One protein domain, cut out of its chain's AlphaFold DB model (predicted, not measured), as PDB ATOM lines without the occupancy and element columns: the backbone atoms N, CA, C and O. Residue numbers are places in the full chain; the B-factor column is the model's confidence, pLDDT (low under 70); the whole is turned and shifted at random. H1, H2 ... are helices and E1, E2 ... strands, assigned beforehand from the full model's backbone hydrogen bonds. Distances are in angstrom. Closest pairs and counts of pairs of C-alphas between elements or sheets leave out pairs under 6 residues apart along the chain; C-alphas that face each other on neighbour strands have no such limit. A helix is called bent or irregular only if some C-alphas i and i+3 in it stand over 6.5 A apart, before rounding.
ATOM      1  N   ILE A   3      24.235  15.481  28.134       81.44
ATOM      2  CA  ILE A   3      22.868  15.256  27.654       81.44
ATOM      3  C   ILE A   3      22.231  16.616  27.429       81.44
ATOM      4  O   ILE A   3      22.083  17.405  28.361       81.44
ATOM      5  N   ILE A   4      21.826  16.875  26.194       82.12
ATOM      6  CA  ILE A   4      21.262  18.159  25.793       82.12
ATOM      7  C   ILE A   4      20.012  17.967  24.942       82.12
ATOM      8  O   ILE A   4      19.731  16.884  24.430       82.12
ATOM      9  N   GLU A   5      19.251  19.041  24.752       84.06
ATOM     10  CA  GLU A   5      18.195  19.060  23.742       84.06
ATOM     11  C   GLU A   5      18.802  18.842  22.351       84.06
ATOM     12  O   GLU A   5      19.743  19.543  21.969       84.06
ATOM     13  N   SER A   6      18.236  17.934  21.549       81.75
ATOM     14  CA  SER A   6      18.812  17.563  20.246       81.75
ATOM     15  C   SER A   6      19.030  18.754  19.307       81.75
ATOM     16  O   SER A   6      19.985  18.762  18.531       81.75
ATOM     17  N   LYS A   7      18.185  19.795  19.392       82.38
ATOM     18  CA  LYS A   7      18.317  21.030  18.597       82.38
ATOM     19  C   LYS A   7      19.598  21.821  18.902       82.38
ATOM     20  O   LYS A   7      20.085  22.529  18.028       82.38
ATOM     21  N   LYS A   8      20.160  21.676  20.107       86.12
ATOM     22  CA  LYS A   8      21.404  22.335  20.544       86.12
ATOM     23  C   LYS A   8      22.662  21.547  20.160       86.12
ATOM     24  O   LYS A   8      23.761  22.069  20.264       86.12
ATOM     25  N   ALA A   9      22.532  20.310  19.675       85.44
ATOM     26  CA  ALA A   9      23.688  19.469  19.354       85.44
ATOM     27  C   ALA A   9      24.588  20.088  18.286       85.44
ATOM     28  O   ALA A   9      25.806  20.129  18.438       85.44
ATOM     29  N   LYS A  10      23.985  20.647  17.234       84.88
ATOM     30  CA  LYS A  10      24.716  21.199  16.088       84.88
ATOM     31  C   LYS A  10      25.665  22.343  16.464       84.88
ATOM     32  O   LYS A  10      26.704  22.485  15.830       84.88
ATOM     33  N   SER A  11      25.336  23.150  17.477       87.62
ATOM     34  CA  SER A  11      26.227  24.230  17.926       87.62
ATOM     35  C   SER A  11      27.457  23.716  18.676       87.62
ATOM     36  O   SER A  11      28.458  24.417  18.722       87.62
ATOM     37  N   ILE A  12      27.396  22.503  19.236       87.69
ATOM     38  CA  ILE A  12      28.486  21.903  20.015       87.69
ATOM     39  C   ILE A  12      29.375  21.042  19.113       87.69
ATOM     40  O   ILE A  12      30.569  21.297  18.991       87.69
ATOM     41  N   ILE A  13      28.787  20.054  18.432       88.56
ATOM     42  CA  ILE A  13      29.534  19.056  17.643       88.56
ATOM     43  C   ILE A  13      29.685  19.397  16.159       88.56
ATOM     44  O   ILE A  13      30.273  18.628  15.403       88.56
ATOM     45  N   GLY A  14      29.192  20.560  15.735       86.38
ATOM     46  CA  GLY A  14      29.273  20.995  14.346       86.38
ATOM     47  C   GLY A  14      28.222  20.344  13.448       86.38
ATOM     48  O   GLY A  14      27.235  19.745  13.902       86.38
ATOM     49  N   LYS A  15      28.390  20.518  12.137       82.19
ATOM     50  CA  LYS A  15      27.428  19.999  11.158       82.19
ATOM     51  C   LYS A  15      27.579  18.479  11.040       82.19
ATOM     52  O   LYS A  15      28.656  17.923  11.221       82.19
ATOM     53  N   SER A  16      26.472  17.808  10.747       76.50
ATOM     54  CA  SER A  16      26.523  16.468  10.163       76.50
ATOM     55  C   SER A  16      26.666  16.617   8.645       76.50
ATOM     56  O   SER A  16      26.096  17.578   8.104       76.50
ATOM     57  N   PRO A  17      27.314  15.679   7.936       64.88
ATOM     58  CA  PRO A  17      27.217  15.627   6.482       64.88
ATOM     59  C   PRO A  17      25.730  15.623   6.081       64.88
ATOM     60  O   PRO A  17      24.900  14.915   6.667       64.88
ATOM     61  N   GLY A  18      25.359  16.541   5.182       59.62
ATOM     62  CA  GLY A  18      23.962  16.774   4.799       59.62
ATOM     63  C   GLY A  18      23.301  15.497   4.278       59.62
ATOM     64  O   GLY A  18      23.985  14.617   3.777       59.62
ATOM     65  N   PHE A  19      21.971  15.385   4.374       53.72
ATOM     66  CA  PHE A  19      21.215  14.169   4.020       53.72
ATOM     67  C   PHE A  19      21.565  13.588   2.633       53.72
ATOM     68  O   PHE A  19      21.622  12.373   2.486       53.72
ATOM     69  N   PHE A  20      21.874  14.452   1.659       57.56
ATOM     70  CA  PHE A  20      22.261  14.090   0.288       57.56
ATOM     71  C   PHE A  20      23.770  13.894   0.070       57.56
ATOM     72  O   PHE A  20      24.175  13.432  -0.989       57.56
ATOM     73  N   ALA A  21      24.603  14.239   1.052       56.03
ATOM     74  CA  ALA A  21      26.057  14.068   1.021       56.03
ATOM     75  C   ALA A  21      26.516  12.825   1.804       56.03
ATOM     76  O   ALA A  21      27.706  12.655   2.043       56.03
ATOM     77  N   ARG A  22      25.578  11.981   2.255       57.56
ATOM     78  CA  ARG A  22      25.869  10.819   3.097       57.56
ATOM     79  C   ARG A  22      26.405   9.656   2.270       57.56
ATOM     80  O   ARG A  22      25.636   9.064   1.512       57.56
ATOM     81  N   PRO A  23      27.619   9.173   2.530       58.25
ATOM     82  CA  PRO A  23      27.788   7.738   2.593       58.25
ATOM     83  C   PRO A  23      27.038   7.225   3.840       58.25
ATOM     84  O   PRO A  23      27.047   7.859   4.896       58.25
ATOM     85  N   TYR A  24      26.348   6.085   3.738       61.62
ATOM     86  CA  TYR A  24      25.587   5.462   4.845       61.62
ATOM     87  C   TYR A  24      26.427   5.184   6.116       61.62
ATOM     88  O   TYR A  24      25.881   4.826   7.153       61.62
ATOM     89  N   ILE A  25      27.742   5.371   6.040       72.88
ATOM     90  CA  ILE A  25      28.759   5.043   7.042       72.88
ATOM     91  C   ILE A  25      28.885   6.058   8.192       72.88
ATOM     92  O   ILE A  25      29.431   5.701   9.229       72.88
ATOM     93  N   ASP A  26      28.338   7.275   8.060       83.19
ATOM     94  CA  ASP A  26      28.364   8.310   9.122       83.19
ATOM     95  C   ASP A  26      27.086   8.350   9.966       83.19
ATOM     96  O   ASP A  26      26.934   9.169  10.879       83.19
ATOM     97  N   ASN A  27      26.128   7.479   9.655       84.75
ATOM     98  CA  ASN A  27      24.855   7.418  10.346       84.75
ATOM     99  C   ASN A  27      24.450   5.967  10.597       84.75
ATOM    100  O   ASN A  27      24.044   5.253   9.683       84.75
ATOM    101  N   PHE A  28      24.496   5.565  11.859       85.12
ATOM    102  CA  PHE A  28      24.077   4.253  12.308       85.12
ATOM    103  C   PHE A  28      22.830   4.370  13.189       85.12
ATOM    104  O   PHE A  28      22.898   4.471  14.412       85.12
ATOM    105  N   VAL A  29      21.661   4.369  12.546       81.25
ATOM    106  CA  VAL A  29      20.351   4.384  13.214       81.25
ATOM    107  C   VAL A  29      19.686   3.031  13.023       81.25
ATOM    108  O   VAL A  29      19.434   2.602  11.898       81.25
ATOM    109  N   THR A  30      19.384   2.358  14.129       77.38
ATOM    110  CA  THR A  30      18.733   1.049  14.126       77.38
ATOM    111  C   THR A  30      17.940   0.836  15.413       77.38
ATOM    112  O   THR A  30      18.213   1.453  16.435       77.38
ATOM    113  N   THR A  31      16.965  -0.068  15.370       75.69
ATOM    114  CA  THR A  31      16.231  -0.557  16.548       75.69
ATOM    115  C   THR A  31      16.942  -1.716  17.255       75.69
ATOM    116  O   THR A  31      16.372  -2.322  18.153       75.69
ATOM    117  N   HIS A  32      18.142  -2.084  16.795       78.62
ATOM    118  CA  HIS A  32      18.939  -3.194  17.328       78.62
ATOM    119  C   HIS A  32      20.280  -2.720  17.911       78.62
ATOM    120  O   HIS A  32      21.247  -3.480  17.948       78.62
ATOM    121  N   LEU A  33      20.354  -1.441  18.283       81.81
ATOM    122  CA  LEU A  33      21.471  -0.845  19.000       81.81
ATOM    123  C   LEU A  33      20.940  -0.247  20.295       81.81
ATOM    124  O   LEU A  33      19.953   0.492  20.310       81.81
ATOM    125  N   TRP A  34      21.662  -0.539  21.360       79.25
ATOM    126  CA  TRP A  34      21.149  -0.461  22.705       79.25
ATOM    127  C   TRP A  34      22.149   0.189  23.638       79.25
ATOM    128  O   TRP A  34      23.328  -0.163  23.643       79.25
ATOM    129  N   TYR A  35      21.666   1.132  24.441       77.06
ATOM    130  CA  TYR A  35      22.402   1.602  25.605       77.06
ATOM    131  C   TYR A  35      22.429   0.497  26.655       77.06
ATOM    132  O   TYR A  35      21.365   0.076  27.109       77.06
ATOM    133  N   ALA A  36      23.622   0.061  27.042       71.44
ATOM    134  CA  ALA A  36      23.791  -0.963  28.062       71.44
ATOM    135  C   ALA A  36      24.356  -0.402  29.375       71.44
ATOM    136  O   ALA A  36      24.199  -1.067  30.391       71.44
ATOM    137  N   GLY A  37      24.951   0.803  29.394       71.44
ATOM    138  CA  GLY A  37      25.291   1.488  30.647       71.44
ATOM    139  C   GLY A  37      26.492   2.430  30.637       71.44
ATOM    140  O   GLY A  37      27.108   2.678  29.596       71.44
ATOM    141  N   GLY A  38      26.857   2.892  31.839       70.19
ATOM    142  CA  GLY A  38      28.111   3.592  32.138       70.19
ATOM    143  C   GLY A  38      27.967   5.106  32.306       70.19
ATOM    144  O   GLY A  38      28.955   5.819  32.499       70.19
ATOM    145  N   ILE A  39      26.734   5.603  32.239       72.25
ATOM    146  CA  ILE A  39      26.375   7.009  32.352       72.25
ATOM    147  C   ILE A  39      25.375   7.165  33.494       72.25
ATOM    148  O   ILE A  39      24.180   6.967  33.294       72.25
ATOM    149  N   ASP A  40      25.849   7.633  34.649       67.81
ATOM    150  CA  ASP A  40      25.069   7.728  35.894       67.81
ATOM    151  C   ASP A  40      23.680   8.356  35.720       67.81
ATOM    152  O   ASP A  40      22.700   7.860  36.256       67.81
ATOM    153  N   ILE A  41      23.570   9.439  34.942       68.31
ATOM    154  CA  ILE A  41      22.293  10.137  34.722       68.31
ATOM    155  C   ILE A  41      21.308   9.338  33.853       68.31
ATOM    156  O   ILE A  41      20.106   9.576  33.913       68.31
ATOM    157  N   ILE A  42      21.785   8.429  33.005       70.00
ATOM    158  CA  ILE A  42      20.915   7.491  32.286       70.00
ATOM    159  C   ILE A  42      20.622   6.324  33.228       70.00
ATOM    160  O   ILE A  42      19.461   6.023  33.470       70.00
ATOM    161  N   ASP A  43      21.652   5.756  33.844       66.88
ATOM    162  CA  ASP A  43      21.546   4.597  34.732       66.88
ATOM    163  C   ASP A  43      20.609   4.852  35.928       66.88
ATOM    164  O   ASP A  43      19.884   3.957  36.341       66.88
ATOM    165  N   SER A  44      20.533   6.085  36.442       64.75
ATOM    166  CA  SER A  44      19.619   6.464  37.530       64.75
ATOM    167  C   SER A  44      18.152   6.590  37.105       64.75
ATOM    168  O   SER A  44      17.269   6.632  37.955       64.75
ATOM    169  N   ASN A  45      17.891   6.751  35.806       60.97
ATOM    170  CA  ASN A  45      16.557   6.993  35.248       60.97
ATOM    171  C   ASN A  45      15.952   5.752  34.582       60.97
ATOM    172  O   ASN A  45      14.784   5.785  34.192       60.97
ATOM    173  N   TYR A  46      16.730   4.681  34.429       55.72
ATOM    174  CA  TYR A  46      16.289   3.438  33.811       55.72
ATOM    175  C   TYR A  46      16.560   2.276  34.751       55.72
ATOM    176  O   TYR A  46      17.615   2.190  35.370       55.72
ATOM    177  N   ASP A  47      15.598   1.364  34.842       51.25
ATOM    178  CA  ASP A  47      15.792   0.118  35.563       51.25
ATOM    179  C   ASP A  47      16.788  -0.759  34.792       51.25
ATOM    180  O   ASP A  47      16.421  -1.495  33.879       51.25
ATOM    181  N   VAL A  48      18.066  -0.652  35.159       48.28
ATOM    182  CA  VAL A  48      19.167  -1.442  34.590       48.28
ATOM    183  C   VAL A  48      19.083  -2.934  34.949       48.28
ATOM    184  O   VAL A  48      19.890  -3.718  34.451       48.28
ATOM    185  N   SER A  49      18.133  -3.344  35.806       43.94
ATOM    186  CA  SER A  49      17.838  -4.759  36.077       43.94
ATOM    187  C   SER A  49      16.929  -5.389  35.015       43.94
ATOM    188  O   SER A  49      16.879  -6.614  34.893       43.94
ATOM    189  N   GLN A  50      16.248  -4.560  34.215       43.09
ATOM    190  CA  GLN A  50      15.372  -4.977  33.128       43.09
ATOM    191  C   GLN A  50      16.029  -4.681  31.766       43.09
ATOM    192  O   GLN A  50      16.559  -3.595  31.532       43.09
ATOM    193  N   PRO A  51      15.948  -5.605  30.800       45.81
ATOM    194  CA  PRO A  51      16.509  -5.466  29.453       45.81
ATOM    195  C   PRO A  51      15.652  -4.576  28.558       45.81
ATOM    196  O   PRO A  51      15.072  -5.010  27.566       45.81
ATOM    197  N   ARG A  52      15.506  -3.308  28.911       51.41
ATOM    198  CA  ARG A  52      14.908  -2.335  27.993       51.41
ATOM    199  C   ARG A  52      15.900  -1.227  27.770       51.41
ATOM    200  O   ARG A  52      15.779  -0.094  28.218       51.41
ATOM    201  N   THR A  53      16.916  -1.660  27.052       56.59
ATOM    202  CA  THR A  53      17.980  -0.885  26.468       56.59
ATOM    203  C   THR A  53      17.407   0.238  25.610       56.59
ATOM    204  O   THR A  53      16.650   0.024  24.660       56.59
ATOM    205  N   VAL A  54      17.747   1.474  25.963       62.91
ATOM    206  CA  VAL A  54      17.307   2.653  25.216       62.91
ATOM    207  C   VAL A  54      17.759   2.492  23.764       62.91
ATOM    208  O   VAL A  54      18.951   2.306  23.513       62.91
ATOM    209  N   ASN A  55      16.814   2.527  22.817       68.19
ATOM    210  CA  ASN A  55      17.149   2.500  21.396       68.19
ATOM    211  C   ASN A  55      17.963   3.751  21.067       68.19
ATOM    212  O   ASN A  55      17.538   4.877  21.360       68.19
ATOM    213  N   LEU A  56      19.118   3.538  20.448       77.00
ATOM    214  CA  LEU A  56      20.052   4.599  20.108       77.00
ATOM    215  C   LEU A  56      20.268   4.677  18.601       77.00
ATOM    216  O   LEU A  56      20.476   3.672  17.925       77.00
ATOM    217  N   GLY A  57      20.280   5.902  18.084       85.31
ATOM    218  CA  GLY A  57      20.928   6.213  16.814       85.31
ATOM    219  C   GLY A  57      22.273   6.879  17.064       85.31
ATOM    220  O   GLY A  57      22.338   7.784  17.892       85.31
ATOM    221  N   ILE A  58      23.321   6.464  16.354       90.81
ATOM    222  CA  ILE A  58      24.640   7.102  16.384       90.81
ATOM    223  C   ILE A  58      24.833   7.890  15.095       90.81
ATOM    224  O   ILE A  58      24.642   7.368  14.000       90.81
ATOM    225  N   ILE A  59      25.235   9.149  15.220       90.75
ATOM    226  CA  ILE A  59      25.548  10.007  14.079       90.75
ATOM    227  C   ILE A  59      26.926  10.617  14.310       90.75
ATOM    228  O   ILE A  59      27.152  11.252  15.345       90.75
ATOM    229  N   LYS A  60      27.828  10.461  13.337       93.00
ATOM    230  CA  LYS A  60      29.090  11.200  13.313       93.00
ATOM    231  C   LYS A  60      28.841  12.633  12.844       93.00
ATOM    232  O   LYS A  60      28.175  12.887  11.840       93.00
ATOM    233  N   HIS A  61      29.389  13.577  13.592       91.69
ATOM    234  CA  HIS A  61      29.489  14.988  13.238       91.69
ATOM    235  C   HIS A  61      30.960  15.401  13.136       91.69
ATOM    236  O   HIS A  61      31.847  14.668  13.570       91.69
ATOM    237  N   GLU A  62      31.215  16.599  12.607       90.38
ATOM    238  CA  GLU A  62      32.562  17.169  12.439       90.38
ATOM    239  C   GLU A  62      33.445  17.055  13.692       90.38
ATOM    240  O   GLU A  62      34.630  16.770  13.563       90.38
ATOM    241  N   LYS A  63      32.882  17.260  14.892       93.19
ATOM    242  CA  LYS A  63      33.649  17.315  16.151       93.19
ATOM    243  C   LYS A  63      33.342  16.191  17.142       93.19
ATOM    244  O   LYS A  63      33.813  16.244  18.280       93.19
ATOM    245  N   GLY A  64      32.473  15.243  16.799       94.38
ATOM    246  CA  GLY A  64      32.048  14.237  17.768       94.38
ATOM    247  C   GLY A  64      30.923  13.320  17.322       94.38
ATOM    248  O   GLY A  64      30.456  13.364  16.184       94.38
ATOM    249  N   LEU A  65      30.455  12.520  18.273       94.50
ATOM    250  CA  LEU A  65      29.296  11.649  18.159       94.50
ATOM    251  C   LEU A  65      28.057  12.282  18.781       94.50
ATOM    252  O   LEU A  65      28.098  12.899  19.851       94.50
ATOM    253  N   LYS A  66      26.927  12.043  18.119       92.12
ATOM    254  CA  LYS A  66      25.583  12.287  18.627       92.12
ATOM    255  C   LYS A  66      24.862  10.963  18.797       92.12
ATOM    256  O   LYS A  66      24.733  10.207  17.840       92.12
ATOM    257  N   PHE A  67      24.342  10.741  19.991       89.62
ATOM    258  CA  PHE A  67      23.513   9.600  20.338       89.62
ATOM    259  C   PHE A  67      22.087  10.088  20.550       89.62
ATOM    260  O   PHE A  67      21.811  10.829  21.496       89.62
ATOM    261  N   ASP A  68      21.183   9.722  19.651       85.00
ATOM    262  CA  ASP A  68      19.772  10.069  19.775       85.00
ATOM    263  C   ASP A  68      19.067   9.061  20.677       85.00
ATOM    264  O   ASP A  68      18.923   7.892  20.324       85.00
ATOM    265  N   LEU A  69      18.635   9.540  21.847       76.06
ATOM    266  CA  LEU A  69      17.887   8.768  22.831       76.06
ATOM    267  C   LEU A  69      16.422   8.715  22.383       76.06
ATOM    268  O   LEU A  69      15.702   9.717  22.450       76.06
ATOM    269  N   LEU A  70      15.962   7.558  21.913       65.50
ATOM    270  CA  LEU A  70      14.567   7.363  21.508       65.50
ATOM    271  C   LEU A  70      13.705   7.057  22.742       65.50
ATOM    272  O   LEU A  70      13.307   5.918  22.960       65.50
ATOM    273  N   THR A  71      13.462   8.070  23.581       55.28
ATOM    274  CA  THR A  71      12.858   7.870  24.911       55.28
ATOM    275  C   THR A  71      11.393   8.294  25.016       55.28
ATOM    276  O   THR A  71      10.679   7.675  25.787       55.28
ATOM    277  N   THR A  72      10.909   9.274  24.237       51.12
ATOM    278  CA  THR A  72       9.476   9.600  23.994       51.12
ATOM    279  C   THR A  72       9.341  10.673  22.893       51.12
ATOM    280  O   THR A  72      10.310  11.343  22.534       51.12
ATOM    281  N   VAL A  73       8.130  10.862  22.345       49.31
ATOM    282  CA  VAL A  73       7.836  11.747  21.192       49.31
ATOM    283  C   VAL A  73       8.036  13.249  21.488       49.31
ATOM    284  O   VAL A  73       8.283  14.021  20.563       49.31
ATOM    285  N   PHE A  74       7.989  13.680  22.756       47.97
ATOM    286  CA  PHE A  74       7.831  15.101  23.111       47.97
ATOM    287  C   PHE A  74       9.091  15.823  23.616       47.97
ATOM    288  O   PHE A  74       9.088  17.048  23.709       47.97
ATOM    289  N   SER A  75      10.208  15.126  23.858       57.62
ATOM    290  CA  SER A  75      11.491  15.782  24.151       57.62
ATOM    291  C   SER A  75      12.671  14.954  23.648       57.62
ATOM    292  O   SER A  75      13.231  14.137  24.381       57.62
ATOM    293  N   LYS A  76      13.073  15.169  22.390       71.94
ATOM    294  CA  LYS A  76      14.288  14.548  21.844       71.94
ATOM    295  C   LYS A  76      15.505  15.111  22.580       71.94
ATOM    296  O   LYS A  76      15.868  16.281  22.413       71.94
ATOM    297  N   LYS A  77      16.091  14.280  23.437       80.12
ATOM    298  CA  LYS A  77      17.392  14.515  24.058       80.12
ATOM    299  C   LYS A  77      18.440  13.736  23.277       80.12
ATOM    300  O   LYS A  77      18.171  12.647  22.774       80.12
ATOM    301  N   SER A  78      19.634  14.299  23.197       86.00
ATOM    302  CA  SER A  78      20.785  13.617  22.627       86.00
ATOM    303  C   SER A  78      21.919  13.619  23.631       86.00
ATOM    304  O   SER A  78      22.148  14.618  24.317       86.00
ATOM    305  N   LEU A  79      22.632  12.505  23.688       88.06
ATOM    306  CA  LEU A  79      23.916  12.420  24.357       88.06
ATOM    307  C   LEU A  79      25.002  12.781  23.347       88.06
ATOM    308  O   LEU A  79      24.993  12.306  22.213       88.06
ATOM    309  N   ILE A  80      25.902  13.670  23.747       91.50
ATOM    310  CA  ILE A  80      26.953  14.217  22.895       91.50
ATOM    311  C   ILE A  80      28.320  13.870  23.469       91.50
ATOM    312  O   ILE A  80      28.580  14.082  24.661       91.50
ATOM    313  N   LEU A  81      29.203  13.386  22.599       92.69
ATOM    314  CA  LEU A  81      30.577  13.045  22.933       92.69
ATOM    315  C   LEU A  81      31.533  13.659  21.905       92.69
ATOM    316  O   LEU A  81      31.477  13.309  20.733       92.69
ATOM    317  N   LEU A  82      32.382  14.591  22.340       95.00
ATOM    318  CA  LEU A  82      33.389  15.222  21.479       95.00
ATOM    319  C   LEU A  82      34.545  14.257  21.205       95.00
ATOM    320  O   LEU A  82      34.972  13.561  22.126       95.00
ATOM    321  N   ASP A  83      35.078  14.276  19.982       95.25
ATOM    322  CA  ASP A  83      36.159  13.378  19.549       95.25
ATOM    323  C   ASP A  83      37.413  13.527  20.413       95.25
ATOM    324  O   ASP A  83      37.987  12.530  20.832       95.25
ATOM    325  N   GLU A  84      37.779  14.760  20.768       94.62
ATOM    326  CA  GLU A  84      38.934  15.067  21.629       94.62
ATOM    327  C   GLU A  84      38.864  14.405  23.014       94.62
ATOM    328  O   GLU A  84      39.882  14.224  23.680       94.62
ATOM    329  N   ASN A  85      37.659  14.036  23.456       93.94
ATOM    330  CA  ASN A  85      37.450  13.368  24.729       93.94
ATOM    331  C   ASN A  85      37.454  11.843  24.600       93.94
ATOM    332  O   ASN A  85      37.568  11.180  25.630       93.94
ATOM    333  N   ILE A  86      37.324  11.280  23.395       94.69
ATOM    334  CA  ILE A  86      37.334   9.831  23.162       94.69
ATOM    335  C   ILE A  86      38.780   9.349  23.186       94.69
ATOM    336  O   ILE A  86      39.608   9.758  22.381       94.69
ATOM    337  N   THR A  87      39.089   8.454  24.118       89.56
ATOM    338  CA  THR A  87      40.460   7.964  24.305       89.56
ATOM    339  C   THR A  87      40.692   6.587  23.704       89.56
ATOM    340  O   THR A  87      41.825   6.259  23.368       89.56
ATOM    341  N   LYS A  88      39.655   5.746  23.645       89.25
ATOM    342  CA  LYS A  88      39.744   4.362  23.164       89.25
ATOM    343  C   LYS A  88      38.349   3.834  22.850       89.25
ATOM    344  O   LYS A  88      37.409   4.152  23.578       89.25
ATOM    345  N   ILE A  89      38.226   2.990  21.834       90.31
ATOM    346  CA  ILE A  89      37.014   2.217  21.567       90.31
ATOM    347  C   ILE A  89      37.396   0.742  21.520       90.31
ATOM    348  O   ILE A  89      38.313   0.366  20.794       90.31
ATOM    349  N   THR A  90      36.715  -0.100  22.296       85.19
ATOM    350  CA  THR A  90      36.901  -1.552  22.211       85.19
ATOM    351  C   THR A  90      35.634  -2.263  21.808       85.19
ATOM    352  O   THR A  90      34.532  -1.794  22.094       85.19
ATOM    353  N   TYR A  91      35.796  -3.398  21.135       87.19
ATOM    354  CA  TYR A  91      34.687  -4.283  20.826       87.19
ATOM    355  C   TYR A  91      35.036  -5.741  21.088       87.19
ATOM    356  O   TYR A  91      36.193  -6.146  20.993       87.19
ATOM    357  N   THR A  92      34.017  -6.536  21.397       80.38
ATOM    358  CA  THR A  92      34.155  -7.984  21.561       80.38
ATOM    359  C   THR A  92      32.817  -8.691  21.361       80.38
ATOM    360  O   THR A  92      31.747  -8.074  21.371       80.38
ATOM    361  N   ASP A  93      32.871 -10.001  21.141       78.06
ATOM    362  CA  ASP A  93      31.680 -10.832  21.034       78.06
ATOM    363  C   ASP A  93      31.167 -11.210  22.431       78.06
ATOM    364  O   ASP A  93      31.907 -11.739  23.266       78.06
ATOM    365  N   SER A  94      29.878 -10.976  22.674       67.56
ATOM    366  CA  SER A  94      29.209 -11.326  23.934       67.56
ATOM    367  C   SER A  94      29.442 -12.778  24.361       67.56
ATOM    368  O   SER A  94      29.659 -13.029  25.547       67.56
ATOM    369  N   LYS A  95      29.495 -13.742  23.429       63.09
ATOM    370  CA  LYS A  95      29.734 -15.156  23.773       63.09
ATOM    371  C   LYS A  95      31.116 -15.390  24.385       63.09
ATOM    372  O   LYS A  95      31.241 -16.217  25.290       63.09
ATOM    373  N   LEU A  96      32.137 -14.676  23.909       57.88
ATOM    374  CA  LEU A  96      33.510 -14.797  24.412       57.88
ATOM    375  C   LEU A  96      33.617 -14.222  25.828       57.88
ATOM    376  O   LEU A  96      34.205 -14.844  26.715       57.88
ATOM    377  N   LEU A  97      32.949 -13.095  26.081       55.16
ATOM    378  CA  LEU A  97      32.911 -12.475  27.404       55.16
ATOM    379  C   LEU A  97      32.148 -13.294  28.450       55.16
ATOM    380  O   LEU A  97      32.651 -13.445  29.563       55.16
ATOM    381  N   ILE A  98      30.970 -13.840  28.115       50.09
ATOM    382  CA  ILE A  98      30.191 -14.687  29.039       50.09
ATOM    383  C   ILE A  98      31.033 -15.897  29.463       50.09
ATOM    384  O   ILE A  98      31.116 -16.210  30.650       50.09
ATOM    385  N   LYS A  99      31.705 -16.553  28.507       46.16
ATOM    386  CA  LYS A  99      32.549 -17.727  28.769       46.16
ATOM    387  C   LYS A  99      33.750 -17.393  29.666       46.16
ATOM    388  O   LYS A  99      34.029 -18.147  30.593       46.16
ATOM    389  N   LYS A 100      34.420 -16.256  29.429       49.88
ATOM    390  CA  LYS A 100      35.577 -15.782  30.213       49.88
ATOM    391  C   LYS A 100      35.188 -15.370  31.635       49.88
ATOM    392  O   LYS A 100      35.859 -15.728  32.597       49.88
ATOM    393  N   ARG A 101      34.082 -14.635  31.790       47.62
ATOM    394  CA  ARG A 101      33.738 -13.973  33.060       47.62
ATOM    395  C   ARG A 101      32.866 -14.812  33.991       47.62
ATOM    396  O   ARG A 101      32.986 -14.643  35.197       47.62
ATOM    397  N   MET A 102      32.099 -15.779  33.475       38.78
ATOM    398  CA  MET A 102      31.457 -16.806  34.314       38.78
ATOM    399  C   MET A 102      32.448 -17.833  34.889       38.78
ATOM    400  O   MET A 102      32.096 -18.568  35.810       38.78
ATOM    401  N   GLY A 103      33.671 -17.906  34.346       34.88
ATOM    402  CA  GLY A 103      34.760 -18.715  34.903       34.88
ATOM    403  C   GLY A 103      35.476 -18.049  36.084       34.88
ATOM    404  O   GLY A 103      35.954 -18.749  36.969       34.88
ATOM    405  N   VAL A 104      35.515 -16.712  36.117       39.50
ATOM    406  CA  VAL A 104      36.185 -15.918  37.167       39.50
ATOM    407  C   VAL A 104      35.212 -15.492  38.268       39.50
ATOM    408  O   VAL A 104      35.576 -15.452  39.437       39.50
ATOM    409  N   ILE A 105      33.958 -15.213  37.915       38.97
ATOM    410  CA  ILE A 105      32.919 -14.805  38.859       38.97
ATOM    411  C   ILE A 105      31.884 -15.920  38.869       38.97
ATOM    412  O   ILE A 105      31.163 -16.124  37.890       38.97
ATOM    413  N   GLY A 106      31.859 -16.691  39.959       34.22
ATOM    414  CA  GLY A 106      30.939 -17.808  40.109       34.22
ATOM    415  C   GLY A 106      29.511 -17.353  39.820       34.22
ATOM    416  O   GLY A 106      29.070 -16.367  40.401       34.22
ATOM    417  N   LYS A 107      28.849 -18.053  38.892       34.56
ATOM    418  CA  LYS A 107      27.419 -17.998  38.538       34.56
ATOM    419  C   LYS A 107      26.584 -17.128  39.497       34.56
ATOM    420  O   LYS A 107      26.127 -17.642  40.509       34.56
ATOM    421  N   GLY A 108      26.396 -15.839  39.201       39.34
ATOM    422  CA  GLY A 108      25.540 -15.007  40.060       39.34
ATOM    423  C   GLY A 108      25.687 -13.489  40.016       39.34
ATOM    424  O   GLY A 108      24.989 -12.837  40.778       39.34
ATOM    425  N   LEU A 109      26.535 -12.879  39.172       36.97
ATOM    426  CA  LEU A 109      26.607 -11.408  39.121       36.97
ATOM    427  C   LEU A 109      25.795 -10.798  37.987       36.97
ATOM    428  O   LEU A 109      26.188 -10.791  36.822       36.97
ATOM    429  N   ILE A 110      24.661 -10.249  38.397       40.25
ATOM    430  CA  ILE A 110      23.809  -9.322  37.666       40.25
ATOM    431  C   ILE A 110      24.045  -7.972  38.347       40.25
ATOM    432  O   ILE A 110      24.095  -7.933  39.569       40.25
ATOM    433  N   GLY A 111      24.242  -6.879  37.610       34.22
ATOM    434  CA  GLY A 111      24.275  -5.546  38.221       34.22
ATOM    435  C   GLY A 111      25.302  -4.599  37.614       34.22
ATOM    436  O   GLY A 111      26.507  -4.702  37.846       34.22
ATOM    437  N   GLY A 112      24.789  -3.616  36.881       39.34
ATOM    438  CA  GLY A 112      25.553  -2.585  36.196       39.34
ATOM    439  C   GLY A 112      26.378  -1.641  37.063       39.34
ATOM    440  O   GLY A 112      27.399  -1.119  36.625       39.34
ATOM    441  N   ALA A 113      25.958  -1.447  38.310       35.34
ATOM    442  CA  ALA A 113      26.552  -0.454  39.194       35.34
ATOM    443  C   ALA A 113      27.887  -0.899  39.820       35.34
ATOM    444  O   ALA A 113      28.625  -0.060  40.329       35.34
ATOM    445  N   LEU A 114      28.204  -2.204  39.819       33.53
ATOM    446  CA  LEU A 114      29.217  -2.756  40.736       33.53
ATOM    447  C   LEU A 114      30.402  -3.459  40.081       33.53
ATOM    448  O   LEU A 114      31.486  -3.480  40.657       33.53
ATOM    449  N   LEU A 115      30.253  -3.918  38.841       41.00
ATOM    450  CA  LEU A 115      31.352  -4.481  38.047       41.00
ATOM    451  C   LEU A 115      31.851  -3.532  36.943       41.00
ATOM    452  O   LEU A 115      32.606  -3.940  36.057       41.00
ATOM    453  N   GLY A 116      31.392  -2.276  36.948       45.00
ATOM    454  CA  GLY A 116      31.614  -1.350  35.840       45.00
ATOM    455  C   GLY A 116      31.028  -1.898  34.526       45.00
ATOM    456  O   GLY A 116      30.003  -2.588  34.559       45.00
ATOM    457  N   PRO A 117      31.656  -1.663  33.357       43.78
ATOM    458  CA  PRO A 117      31.115  -2.095  32.063       43.78
ATOM    459  C   PRO A 117      30.820  -3.605  31.986       43.78
ATOM    460  O   PRO A 117      29.921  -4.014  31.263       43.78
ATOM    461  N   ALA A 118      31.483  -4.446  32.786       42.78
ATOM    462  CA  ALA A 118      31.252  -5.892  32.803       42.78
ATOM    463  C   ALA A 118      29.903  -6.321  33.414       42.78
ATOM    464  O   ALA A 118      29.298  -7.281  32.941       42.78
ATOM    465  N   GLY A 119      29.417  -5.619  34.442       46.28
ATOM    466  CA  GLY A 119      28.123  -5.918  35.078       46.28
ATOM    467  C   GLY A 119      26.941  -5.445  34.243       46.28
ATOM    468  O   GLY A 119      25.873  -6.054  34.255       46.28
ATOM    469  N   LEU A 120      27.174  -4.393  33.460       50.62
ATOM    470  CA  LEU A 120      26.239  -3.846  32.484       50.62
ATOM    471  C   LEU A 120      26.073  -4.788  31.284       50.62
ATOM    472  O   LEU A 120      24.954  -5.056  30.856       50.62
ATOM    473  N   ILE A 121      27.176  -5.381  30.815       49.66
ATOM    474  CA  ILE A 121      27.190  -6.407  29.761       49.66
ATOM    475  C   ILE A 121      26.336  -7.625  30.145       49.66
ATOM    476  O   ILE A 121      25.516  -8.083  29.352       49.66
ATOM    477  N   LEU A 122      26.506  -8.153  31.362       45.59
ATOM    478  CA  LEU A 122      25.762  -9.334  31.816       45.59
ATOM    479  C   LEU A 122      24.269  -9.037  32.042       45.59
ATOM    480  O   LEU A 122      23.432  -9.893  31.748       45.59
ATOM    481  N   GLY A 123      23.928  -7.824  32.494       47.28
ATOM    482  CA  GLY A 123      22.540  -7.358  32.598       47.28
ATOM    483  C   GLY A 123      21.848  -7.219  31.237       47.28
ATOM    484  O   GLY A 123      20.728  -7.698  31.067       47.28
ATOM    485  N   ALA A 124      22.538  -6.647  30.243       47.19
ATOM    486  CA  ALA A 124      22.005  -6.453  28.893       47.19
ATOM    487  C   ALA A 124      21.726  -7.785  28.164       47.19
ATOM    488  O   ALA A 124      20.661  -7.969  27.568       47.19
ATOM    489  N   ILE A 125      22.632  -8.759  28.311       50.84
ATOM    490  CA  ILE A 125      22.506 -10.098  27.716       50.84
ATOM    491  C   ILE A 125      21.353 -10.894  28.344       50.84
ATOM    492  O   ILE A 125      20.568 -11.508  27.618       50.84
ATOM    493  N   LYS A 126      21.230 -10.896  29.683       46.09
ATOM    494  CA  LYS A 126      20.260 -11.747  30.400       46.09
ATOM    495  C   LYS A 126      18.819 -11.471  29.999       46.09
ATOM    496  O   LYS A 126      17.999 -12.382  30.013       46.09
ATOM    497  N   GLY A 127      18.492 -10.238  29.648       44.06
ATOM    498  CA  GLY A 127      17.121  -9.936  29.302       44.06
ATOM    499  C   GLY A 127      16.836  -9.764  27.802       44.06
ATOM    500  O   GLY A 127      15.686  -9.584  27.419       44.06
ATOM    501  N   HIS A 128      17.838  -9.933  26.934       42.91
ATOM    502  CA  HIS A 128      17.583 -10.293  25.533       42.91
ATOM    503  C   HIS A 128      17.265 -11.788  25.354       42.91
ATOM    504  O   HIS A 128      16.712 -12.184  24.324       42.91
ATOM    505  N   SER A 129      17.596 -12.635  26.336       41.97
ATOM    506  CA  SER A 129      17.265 -14.058  26.314       41.97
ATOM    507  C   SER A 129      15.911 -14.337  26.970       41.97
ATOM    508  O   SER A 129      15.851 -14.888  28.060       41.97
ATOM    509  N   ASP A 130      14.823 -14.062  26.253       42.03
ATOM    510  CA  ASP A 130      13.496 -14.668  26.505       42.03
ATOM    511  C   ASP A 130      13.451 -16.154  26.067       42.03
ATOM    512  O   ASP A 130      12.400 -16.744  25.837       42.03
ATOM    513  N   THR A 131      14.618 -16.773  25.865       41.12
ATOM    514  CA  THR A 131      14.745 -18.126  25.325       41.12
ATOM    515  C   THR A 131      15.682 -18.935  26.202       41.12
ATOM    516  O   THR A 131      16.767 -18.467  26.551       41.12
ATOM    517  N   ASP A 132      15.290 -20.179  26.480       40.25
ATOM    518  CA  ASP A 132      16.014 -21.208  27.245       40.25
ATOM    519  C   ASP A 132      17.390 -21.603  26.649       40.25
ATOM    520  O   ASP A 132      17.921 -22.680  26.912       40.25
ATOM    521  N   ASN A 133      17.984 -20.772  25.785       41.38
ATOM    522  CA  ASN A 133      19.248 -21.025  25.108       41.38
ATOM    523  C   ASN A 133      20.089 -19.739  24.918       41.38
ATOM    524  O   ASN A 133      20.276 -19.270  23.788       41.38
ATOM    525  N   PRO A 134      20.699 -19.204  25.996       42.94
ATOM    526  CA  PRO A 134      21.615 -18.051  25.951       42.94
ATOM    527  C   PRO A 134      22.862 -18.272  25.067       42.94
ATOM    528  O   PRO A 134      23.609 -17.343  24.773       42.94
ATOM    529  N   HIS A 135      23.090 -19.497  24.585       44.06
ATOM    530  CA  HIS A 135      24.219 -19.860  23.728       44.06
ATOM    531  C   HIS A 135      24.031 -19.547  22.234       44.06
ATOM    532  O   HIS A 135      25.004 -19.614  21.470       44.06
ATOM    533  N   LYS A 136      22.816 -19.217  21.765       43.91
ATOM    534  CA  LYS A 136      22.561 -19.126  20.314       43.91
ATOM    535  C   LYS A 136      22.814 -17.755  19.690       43.91
ATOM    536  O   LYS A 136      23.261 -17.720  18.545       43.91
ATOM    537  N   ILE A 137      22.669 -16.650  20.412       54.53
ATOM    538  CA  ILE A 137      22.645 -15.312  19.803       54.53
ATOM    539  C   ILE A 137      23.833 -14.478  20.311       54.53
ATOM    540  O   ILE A 137      23.863 -14.119  21.478       54.53
ATOM    541  N   SER A 138      24.835 -14.219  19.458       68.00
ATOM    542  CA  SER A 138      25.959 -13.328  19.789       68.00
ATOM    543  C   SER A 138      25.657 -11.895  19.363       68.00
ATOM    544  O   SER A 138      25.494 -11.605  18.177       68.00
ATOM    545  N   SER A 139      25.605 -10.988  20.330       75.44
ATOM    546  CA  SER A 139      25.694  -9.547  20.110       75.44
ATOM    547  C   SER A 139      27.148  -9.064  20.125       75.44
ATOM    548  O   SER A 139      28.046  -9.736  20.646       75.44
ATOM    549  N   LEU A 140      27.374  -7.898  19.520       82.62
ATOM    550  CA  LEU A 140      28.613  -7.134  19.619       82.62
ATOM    551  C   LEU A 140      28.503  -6.181  20.804       82.62
ATOM    552  O   LEU A 140      27.570  -5.382  20.867       82.62
ATOM    553  N   LEU A 141      29.478  -6.238  21.697       80.75
ATOM    554  CA  LEU A 141      29.593  -5.303  22.804       80.75
ATOM    555  C   LEU A 141      30.650  -4.276  22.456       80.75
ATOM    556  O   LEU A 141      31.727  -4.640  21.986       80.75
ATOM    557  N   LEU A 142      30.324  -3.007  22.674       85.06
ATOM    558  CA  LEU A 142      31.181  -1.881  22.348       85.06
ATOM    559  C   LEU A 142      31.375  -1.002  23.583       85.06
ATOM    560  O   LEU A 142      30.404  -0.502  24.150       85.06
ATOM    561  N   ASN A 143      32.631  -0.761  23.943       84.69
ATOM    562  CA  ASN A 143      33.017   0.186  24.980       84.69
ATOM    563  C   ASN A 143      33.607   1.434  24.332       84.69
ATOM    564  O   ASN A 143      34.587   1.348  23.594       84.69
ATOM    565  N   ILE A 144      33.069   2.603  24.660       87.38
ATOM    566  CA  ILE A 144      33.636   3.893  24.267       87.38
ATOM    567  C   ILE A 144      34.203   4.540  25.528       87.38
ATOM    568  O   ILE A 144      33.453   4.994  26.391       87.38
ATOM    569  N   TYR A 145      35.528   4.569  25.647       85.50
ATOM    570  CA  TYR A 145      36.234   5.194  26.761       85.50
ATOM    571  C   TYR A 145      36.458   6.670  26.470       85.50
ATOM    572  O   TYR A 145      36.957   7.031  25.400       85.50
ATOM    573  N   PHE A 146      36.144   7.520  27.441       86.06
ATOM    574  CA  PHE A 146      36.300   8.957  27.288       86.06
ATOM    575  C   PHE A 146      36.667   9.663  28.593       86.06
ATOM    576  O   PHE A 146      36.535   9.113  29.688       86.06
ATOM    577  N   LYS A 147      37.135  10.905  28.469       84.50
ATOM    578  CA  LYS A 147      37.389  11.799  29.601       84.50
ATOM    579  C   LYS A 147      36.249  12.799  29.770       84.50
ATOM    580  O   LYS A 147      35.743  13.369  28.805       84.50
ATOM    581  N   LYS A 148      35.856  13.030  31.018       82.88
ATOM    582  CA  LYS A 148      34.958  14.114  31.421       82.88
ATOM    583  C   LYS A 148      35.448  14.658  32.755       82.88
ATOM    584  O   LYS A 148      35.637  13.880  33.682       82.88
ATOM    585  N   ASP A 149      35.694  15.963  32.839       83.81
ATOM    586  CA  ASP A 149      36.176  16.620  34.063       83.81
ATOM    587  C   ASP A 149      37.417  15.920  34.658       83.81
ATOM    588  O   ASP A 149      37.499  15.652  35.856       83.81
ATOM    589  N   ASN A 150      38.366  15.542  33.788       78.94
ATOM    590  CA  ASN A 150      39.567  14.746  34.095       78.94
ATOM    591  C   ASN A 150      39.328  13.333  34.661       78.94
ATOM    592  O   ASN A 150      40.289  12.631  34.978       78.94
ATOM    593  N   LYS A 151      38.082  12.865  34.727       75.94
ATOM    594  CA  LYS A 151      37.735  11.496  35.119       75.94
ATOM    595  C   LYS A 151      37.554  10.618  33.885       75.94
ATOM    596  O   LYS A 151      36.981  11.045  32.881       75.94
ATOM    597  N   LYS A 152      38.054   9.382  33.962       76.81
ATOM    598  CA  LYS A 152      37.813   8.354  32.943       76.81
ATOM    599  C   LYS A 152      36.395   7.814  33.111       76.81
ATOM    600  O   LYS A 152      35.999   7.477  34.222       76.81
ATOM    601  N   GLN A 153      35.663   7.725  32.012       78.75
ATOM    602  CA  GLN A 153      34.321   7.158  31.936       78.75
ATOM    603  C   GLN A 153      34.236   6.194  30.751       78.75
ATOM    604  O   GLN A 153      35.089   6.209  29.858       78.75
ATOM    605  N   VAL A 154      33.207   5.351  30.752       79.38
ATOM    606  CA  VAL A 154      32.944   4.385  29.686       79.38
ATOM    607  C   VAL A 154      31.465   4.410  29.340       79.38
ATOM    608  O   VAL A 154      30.623   4.402  30.226       79.38
ATOM    609  N   LEU A 155      31.159   4.461  28.050       81.31
ATOM    610  CA  LEU A 155      29.820   4.249  27.517       81.31
ATOM    611  C   LEU A 155      29.778   2.844  26.923       81.31
ATOM    612  O   LEU A 155      30.579   2.530  26.042       81.31
ATOM    613  N   LEU A 156      28.847   2.023  27.397       78.94
ATOM    614  CA  LEU A 156      28.644   0.672  26.904       78.94
ATOM    615  C   LEU A 156      27.426   0.614  25.983       78.94
ATOM    616  O   LEU A 156      26.318   1.009  26.362       78.94
ATOM    617  N   LEU A 157      27.640   0.055  24.795       81.69
ATOM    618  CA  LEU A 157      26.601  -0.213  23.813       81.69
ATOM    619  C   LEU A 157      26.558  -1.701  23.465       81.69
ATOM    620  O   LEU A 157      27.590  -2.368  23.385       81.69
ATOM    621  N   GLU A 158      25.359  -2.192  23.179       80.31
ATOM    622  CA  GLU A 158      25.138  -3.519  22.616       80.31
ATOM    623  C   GLU A 158      24.526  -3.394  21.221       80.31
ATOM    624  O   GLU A 158      23.487  -2.763  21.029       80.31
ATOM    625  N   ALA A 159      25.167  -4.010  20.232       84.62
ATOM    626  CA  ALA A 159      24.628  -4.162  18.891       84.62
ATOM    627  C   ALA A 159      24.171  -5.606  18.686       84.62
ATOM    628  O   ALA A 159      24.966  -6.550  18.729       84.62
ATOM    629  N   GLY A 160      22.879  -5.775  18.419       79.31
ATOM    630  CA  GLY A 160      22.291  -7.075  18.146       79.31
ATOM    631  C   GLY A 160      22.909  -7.758  16.920       79.31
ATOM    632  O   GLY A 160      23.459  -7.094  16.036       79.31
ATOM    633  N   PRO A 161      22.768  -9.088  16.796       79.50
ATOM    634  CA  PRO A 161      23.432  -9.875  15.753       79.50
ATOM    635  C   PRO A 161      23.175  -9.364  14.336       79.50
ATOM    636  O   PRO A 161      24.077  -9.347  13.505       79.50
ATOM    637  N   LYS A 162      21.945  -8.900  14.072       83.06
ATOM    638  CA  LYS A 162      21.525  -8.381  12.762       83.06
ATOM    639  C   LYS A 162      22.287  -7.124  12.336       83.06
ATOM    640  O   LYS A 162      22.306  -6.811  11.152       83.06
ATOM    641  N   VAL A 163      22.870  -6.391  13.282       86.25
ATOM    642  CA  VAL A 163      23.505  -5.091  13.029       86.25
ATOM    643  C   VAL A 163      24.960  -5.023  13.482       86.25
ATOM    644  O   VAL A 163      25.571  -3.966  13.357       86.25
ATOM    645  N   LYS A 164      25.537  -6.139  13.949       87.56
ATOM    646  CA  LYS A 164      26.943  -6.247  14.372       87.56
ATOM    647  C   LYS A 164      27.904  -5.727  13.305       87.56
ATOM    648  O   LYS A 164      28.715  -4.857  13.604       87.56
ATOM    649  N   SER A 165      27.777  -6.216  12.068       89.25
ATOM    650  CA  SER A 165      28.658  -5.806  10.965       89.25
ATOM    651  C   SER A 165      28.546  -4.310  10.687       89.25
ATOM    652  O   SER A 165      29.559  -3.636  10.586       89.25
ATOM    653  N   ASN A 166      27.325  -3.775  10.623       90.25
ATOM    654  CA  ASN A 166      27.098  -2.362  10.321       90.25
ATOM    655  C   ASN A 166      27.602  -1.452  11.450       90.25
ATOM    656  O   ASN A 166      28.175  -0.401  11.175       90.25
ATOM    657  N   CYS A 167      27.408  -1.867  12.707       90.94
ATOM    658  CA  CYS A 167      27.947  -1.174  13.873       90.94
ATOM    659  C   CYS A 167      29.475  -1.129  13.804       90.94
ATOM    660  O   CYS A 167      30.068  -0.060  13.915       90.94
ATOM    661  N   LEU A 168      30.115  -2.273  13.547       91.94
ATOM    662  CA  LEU A 168      31.567  -2.345  13.444       91.94
ATOM    663  C   LEU A 168      32.087  -1.485  12.286       91.94
ATOM    664  O   LEU A 168      32.955  -0.651  12.511       91.94
ATOM    665  N   SER A 169      31.493  -1.589  11.094       92.88
ATOM    666  CA  SER A 169      31.882  -0.777   9.935       92.88
ATOM    667  C   SER A 169      31.742   0.728  10.182       92.88
ATOM    668  O   SER A 169      32.569   1.500   9.704       92.88
ATOM    669  N   PHE A 170      30.737   1.162  10.953       94.00
ATOM    670  CA  PHE A 170      30.618   2.559  11.377       94.00
ATOM    671  C   PHE A 170      31.843   3.000  12.194       94.00
ATOM    672  O   PHE A 170      32.439   4.038  11.900       94.00
ATOM    673  N   PHE A 171      32.252   2.221  13.201       94.81
ATOM    674  CA  PHE A 171      33.402   2.572  14.041       94.81
ATOM    675  C   PHE A 171      34.740   2.389  13.322       94.81
ATOM    676  O   PHE A 171      35.638   3.201  13.516       94.81
ATOM    677  N   GLU A 172      34.874   1.383  12.461       94.19
ATOM    678  CA  GLU A 172      36.061   1.191  11.624       94.19
ATOM    679  C   GLU A 172      36.259   2.362  10.665       94.19
ATOM    680  O   GLU A 172      37.387   2.793  10.453       94.19
ATOM    681  N   HIS A 173      35.173   2.904  10.105       93.62
ATOM    682  CA  HIS A 173      35.255   4.069   9.234       93.62
ATOM    683  C   HIS A 173      35.677   5.328   9.998       93.62
ATOM    684  O   HIS A 173      36.553   6.064   9.550       93.62
ATOM    685  N   ASN A 174      35.060   5.567  11.156       94.12
ATOM    686  CA  ASN A 174      35.161   6.845  11.859       94.12
ATOM    687  C   ASN A 174      36.290   6.914  12.900       94.12
ATOM    688  O   ASN A 174      36.727   8.007  13.248       94.12
ATOM    689  N   TYR A 175      36.745   5.770  13.418       95.69
ATOM    690  CA  TYR A 175      37.641   5.681  14.577       95.69
ATOM    691  C   TYR A 175      38.680   4.564  14.445       95.69
ATOM    692  O   TYR A 175      39.141   4.027  15.452       95.69
ATOM    693  N   LYS A 176      39.074   4.213  13.213       95.19
ATOM    694  CA  LYS A 176      40.004   3.109  12.914       95.19
ATOM    695  C   LYS A 176      41.233   3.057  13.825       95.19
ATOM    696  O   LYS A 176      41.629   1.983  14.256       95.19
ATOM    697  N   GLU A 177      41.838   4.211  14.094       96.00
ATOM    698  CA  GLU A 177      43.103   4.321  14.833       96.00
ATOM    699  C   GLU A 177      42.969   4.011  16.329       96.00
ATOM    700  O   GLU A 177      43.940   3.613  16.964       96.00
ATOM    701  N   ILE A 178      41.771   4.184  16.894       92.25
ATOM    702  CA  ILE A 178      41.497   3.992  18.325       92.25
ATOM    703  C   ILE A 178      40.517   2.846  18.594       92.25
ATOM    704  O   ILE A 178      40.156   2.610  19.750       92.25
ATOM    705  N   LEU A 179      40.068   2.161  17.539       94.62
ATOM    706  CA  LEU A 179      39.210   0.989  17.600       94.62
ATOM    707  C   LEU A 179      40.068  -0.267  17.750       94.62
ATOM    708  O   LEU A 179      40.958  -0.533  16.946       94.62
ATOM    709  N   THR A 180      39.793  -1.063  18.776       89.44
ATOM    710  CA  THR A 180      40.550  -2.286  19.054       89.44
ATOM    711  C   THR A 180      39.611  -3.437  19.380       89.44
ATOM    712  O   THR A 180      38.728  -3.312  20.228       89.44
ATOM    713  N   GLU A 181      39.823  -4.579  18.734       86.19
ATOM    714  CA  GLU A 181      39.211  -5.828  19.171       86.19
ATOM    715  C   GLU A 181      39.836  -6.248  20.500       86.19
ATOM    716  O   GLU A 181      41.056  -6.398  20.594       86.19
ATOM    717  N   GLU A 182      39.020  -6.456  21.529       74.38
ATOM    718  CA  GLU A 182      39.464  -7.196  22.706       74.38
ATOM    719  C   GLU A 182      39.571  -8.666  22.304       74.38
ATOM    720  O   GLU A 182      38.578  -9.403  22.287       74.38
ATOM    721  N   LYS A 183      40.784  -9.057  21.902       59.91
ATOM    722  CA  LYS A 183      41.121 -10.439  21.586       59.91
ATOM    723  C   LYS A 183      41.202 -11.256  22.873       59.91
ATOM    724  O   LYS A 183      41.418 -10.745  23.972       59.91
ATOM    725  N   ASP A 184      40.933 -12.546  22.721       52.84
ATOM    726  CA  ASP A 184      41.110 -13.530  23.782       52.84
ATOM    727  C   ASP A 184      42.580 -13.949  23.827       52.84
ATOM    728  O   ASP A 184      42.958 -15.065  23.480       52.84
ATOM    729  N   ASP A 185      43.442 -13.010  24.189       35.22
ATOM    730  CA  ASP A 185      44.769 -13.314  24.675       35.22
ATOM    731  C   ASP A 185      44.523 -13.985  26.027       35.22
ATOM    732  O   ASP A 185      44.101 -13.347  26.993       35.22
TER     733      ASP A 185
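This is residues 3 to 185 of the 225 residues of the protein "SHOCT domain-containing protein" of Candidatus Marinimicrobia bacterium (UniProt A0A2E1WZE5). One strongly twisted sheet of nine strands is folded back on itself into two leaves, E1 E5 E4 E3 and E8 E7 E6 E9, with the bent strand E2 as the hinge, and it curls round the longest helix, H5. H4 packs on the opposite face of the sheet from H5, over E2 and E8, H1 packs along E5 on the first leaf, and H3 lies at the end of the domain far from H1, where residues 103 to 108 stick out. The printed part has 183 residues, with five named helices and nine named strands in the order E1 H1 E2 H2 E3 E4 E5 E6 H3 H4 E7 E8 H5 E9. The sheet is mixed, in the order E1 E5 E4 E3 E2 E8 E7 E6 E9, and the class is mixed, helices and strands. The whole is compact, with a radius of gyration of the C-alphas of 16.2 A and spans of 48 by 35 by 33 A.

E1, residues 3 to 5, begins with C-alpha 3 at (22.868, 15.256, 27.654), and H1, residues 6 to 13, follows. E2, residues 27 to 37, is 21.2 A long and bends by 92 degrees at residue 31, whose C-alpha is at (16.231, -0.557, 16.548). H2 is residues 40 to 43. E3, residues 55 to 61, is 19.4 A long, E4, residues 64 to 69, 16.0 A, E5, residues 77 to 82, 16.2 A, and E6, residues 86 to 93, 21.5 A. H3, residues 94 to 104, is 15.6 A long and H4, residues 117 to 128, 17.1 A. E7, residues 140 to 148, is 25.1 A long and E8, residues 151 to 159, 26.1 A. H5, residues 161 to 175, is 21.1 A long. E9, residues 179 to 181, ends with C-alpha 181 at (39.211, -5.828, 19.171). H5 is irregular, with C-alphas 162 and 165 7.8 A apart, and H1 only just, with C-alphas 7 and 10 6.9 A apart.

E1 is an edge strand, antiparallel to E5, with N 4 and O 78 3.0 A apart. E3, E4 and E5 form a meander, each strand the antiparallel neighbour of the one before; N 67 and O 79 are 2.8 A apart, and N 59 and O 66 2.9 A. E2 is antiparallel to E3, with N 28 and O 58 at 2.8 A, and to E8, with N 34 and O 158 at 2.9 A. E7 and E8 are a hairpin, with N 144 and O 155 at 2.8 A. E6 is antiparallel to E7, with N 143 and O 90 at 2.8 A, and parallel to the edge strand E9, with N 180 and O 89 at 2.9 A. E8, H5 and E9 make a split strand-helix-strand unit, two strands running the same way with E7 and E6 between them, and its crossover is right-handed. The closest C-alphas of H5 and E2 are those of Val 163 and His 32, 6.6 A apart. H4 is on the face opposite to H5, at a height over the sheet of 8.7 A. H1 lies over E5 at a height over the sheet of 7.9 A. H2 and H3 only graze the sheet. H3 and H4 only just touch, with 3 pairs of C-alphas within 8 A, the closest those of Ile 98 and Leu 122, 7.5 A apart. O i to N i+4 pairs are within hydrogen-bond range in 5 of 7 cases in H3, 7 of 8 in H4, 9 of 11 in H5 and 1 of 4 in H1, which has 3 of 5 O i to N i+3 pairs within range; H2 is too short for an i+4 pair.

The C-alphas farthest apart, those of Phe 20 and Gly 106, are 51.8 A apart. The printed part has no cut. The links H1 to E2, H2 to E3, H3 to H4 and H4 to E7 are long. The mean pLDDT of the printed part is 70.2, and 77 residues are under 70, among them residues 94 to 138.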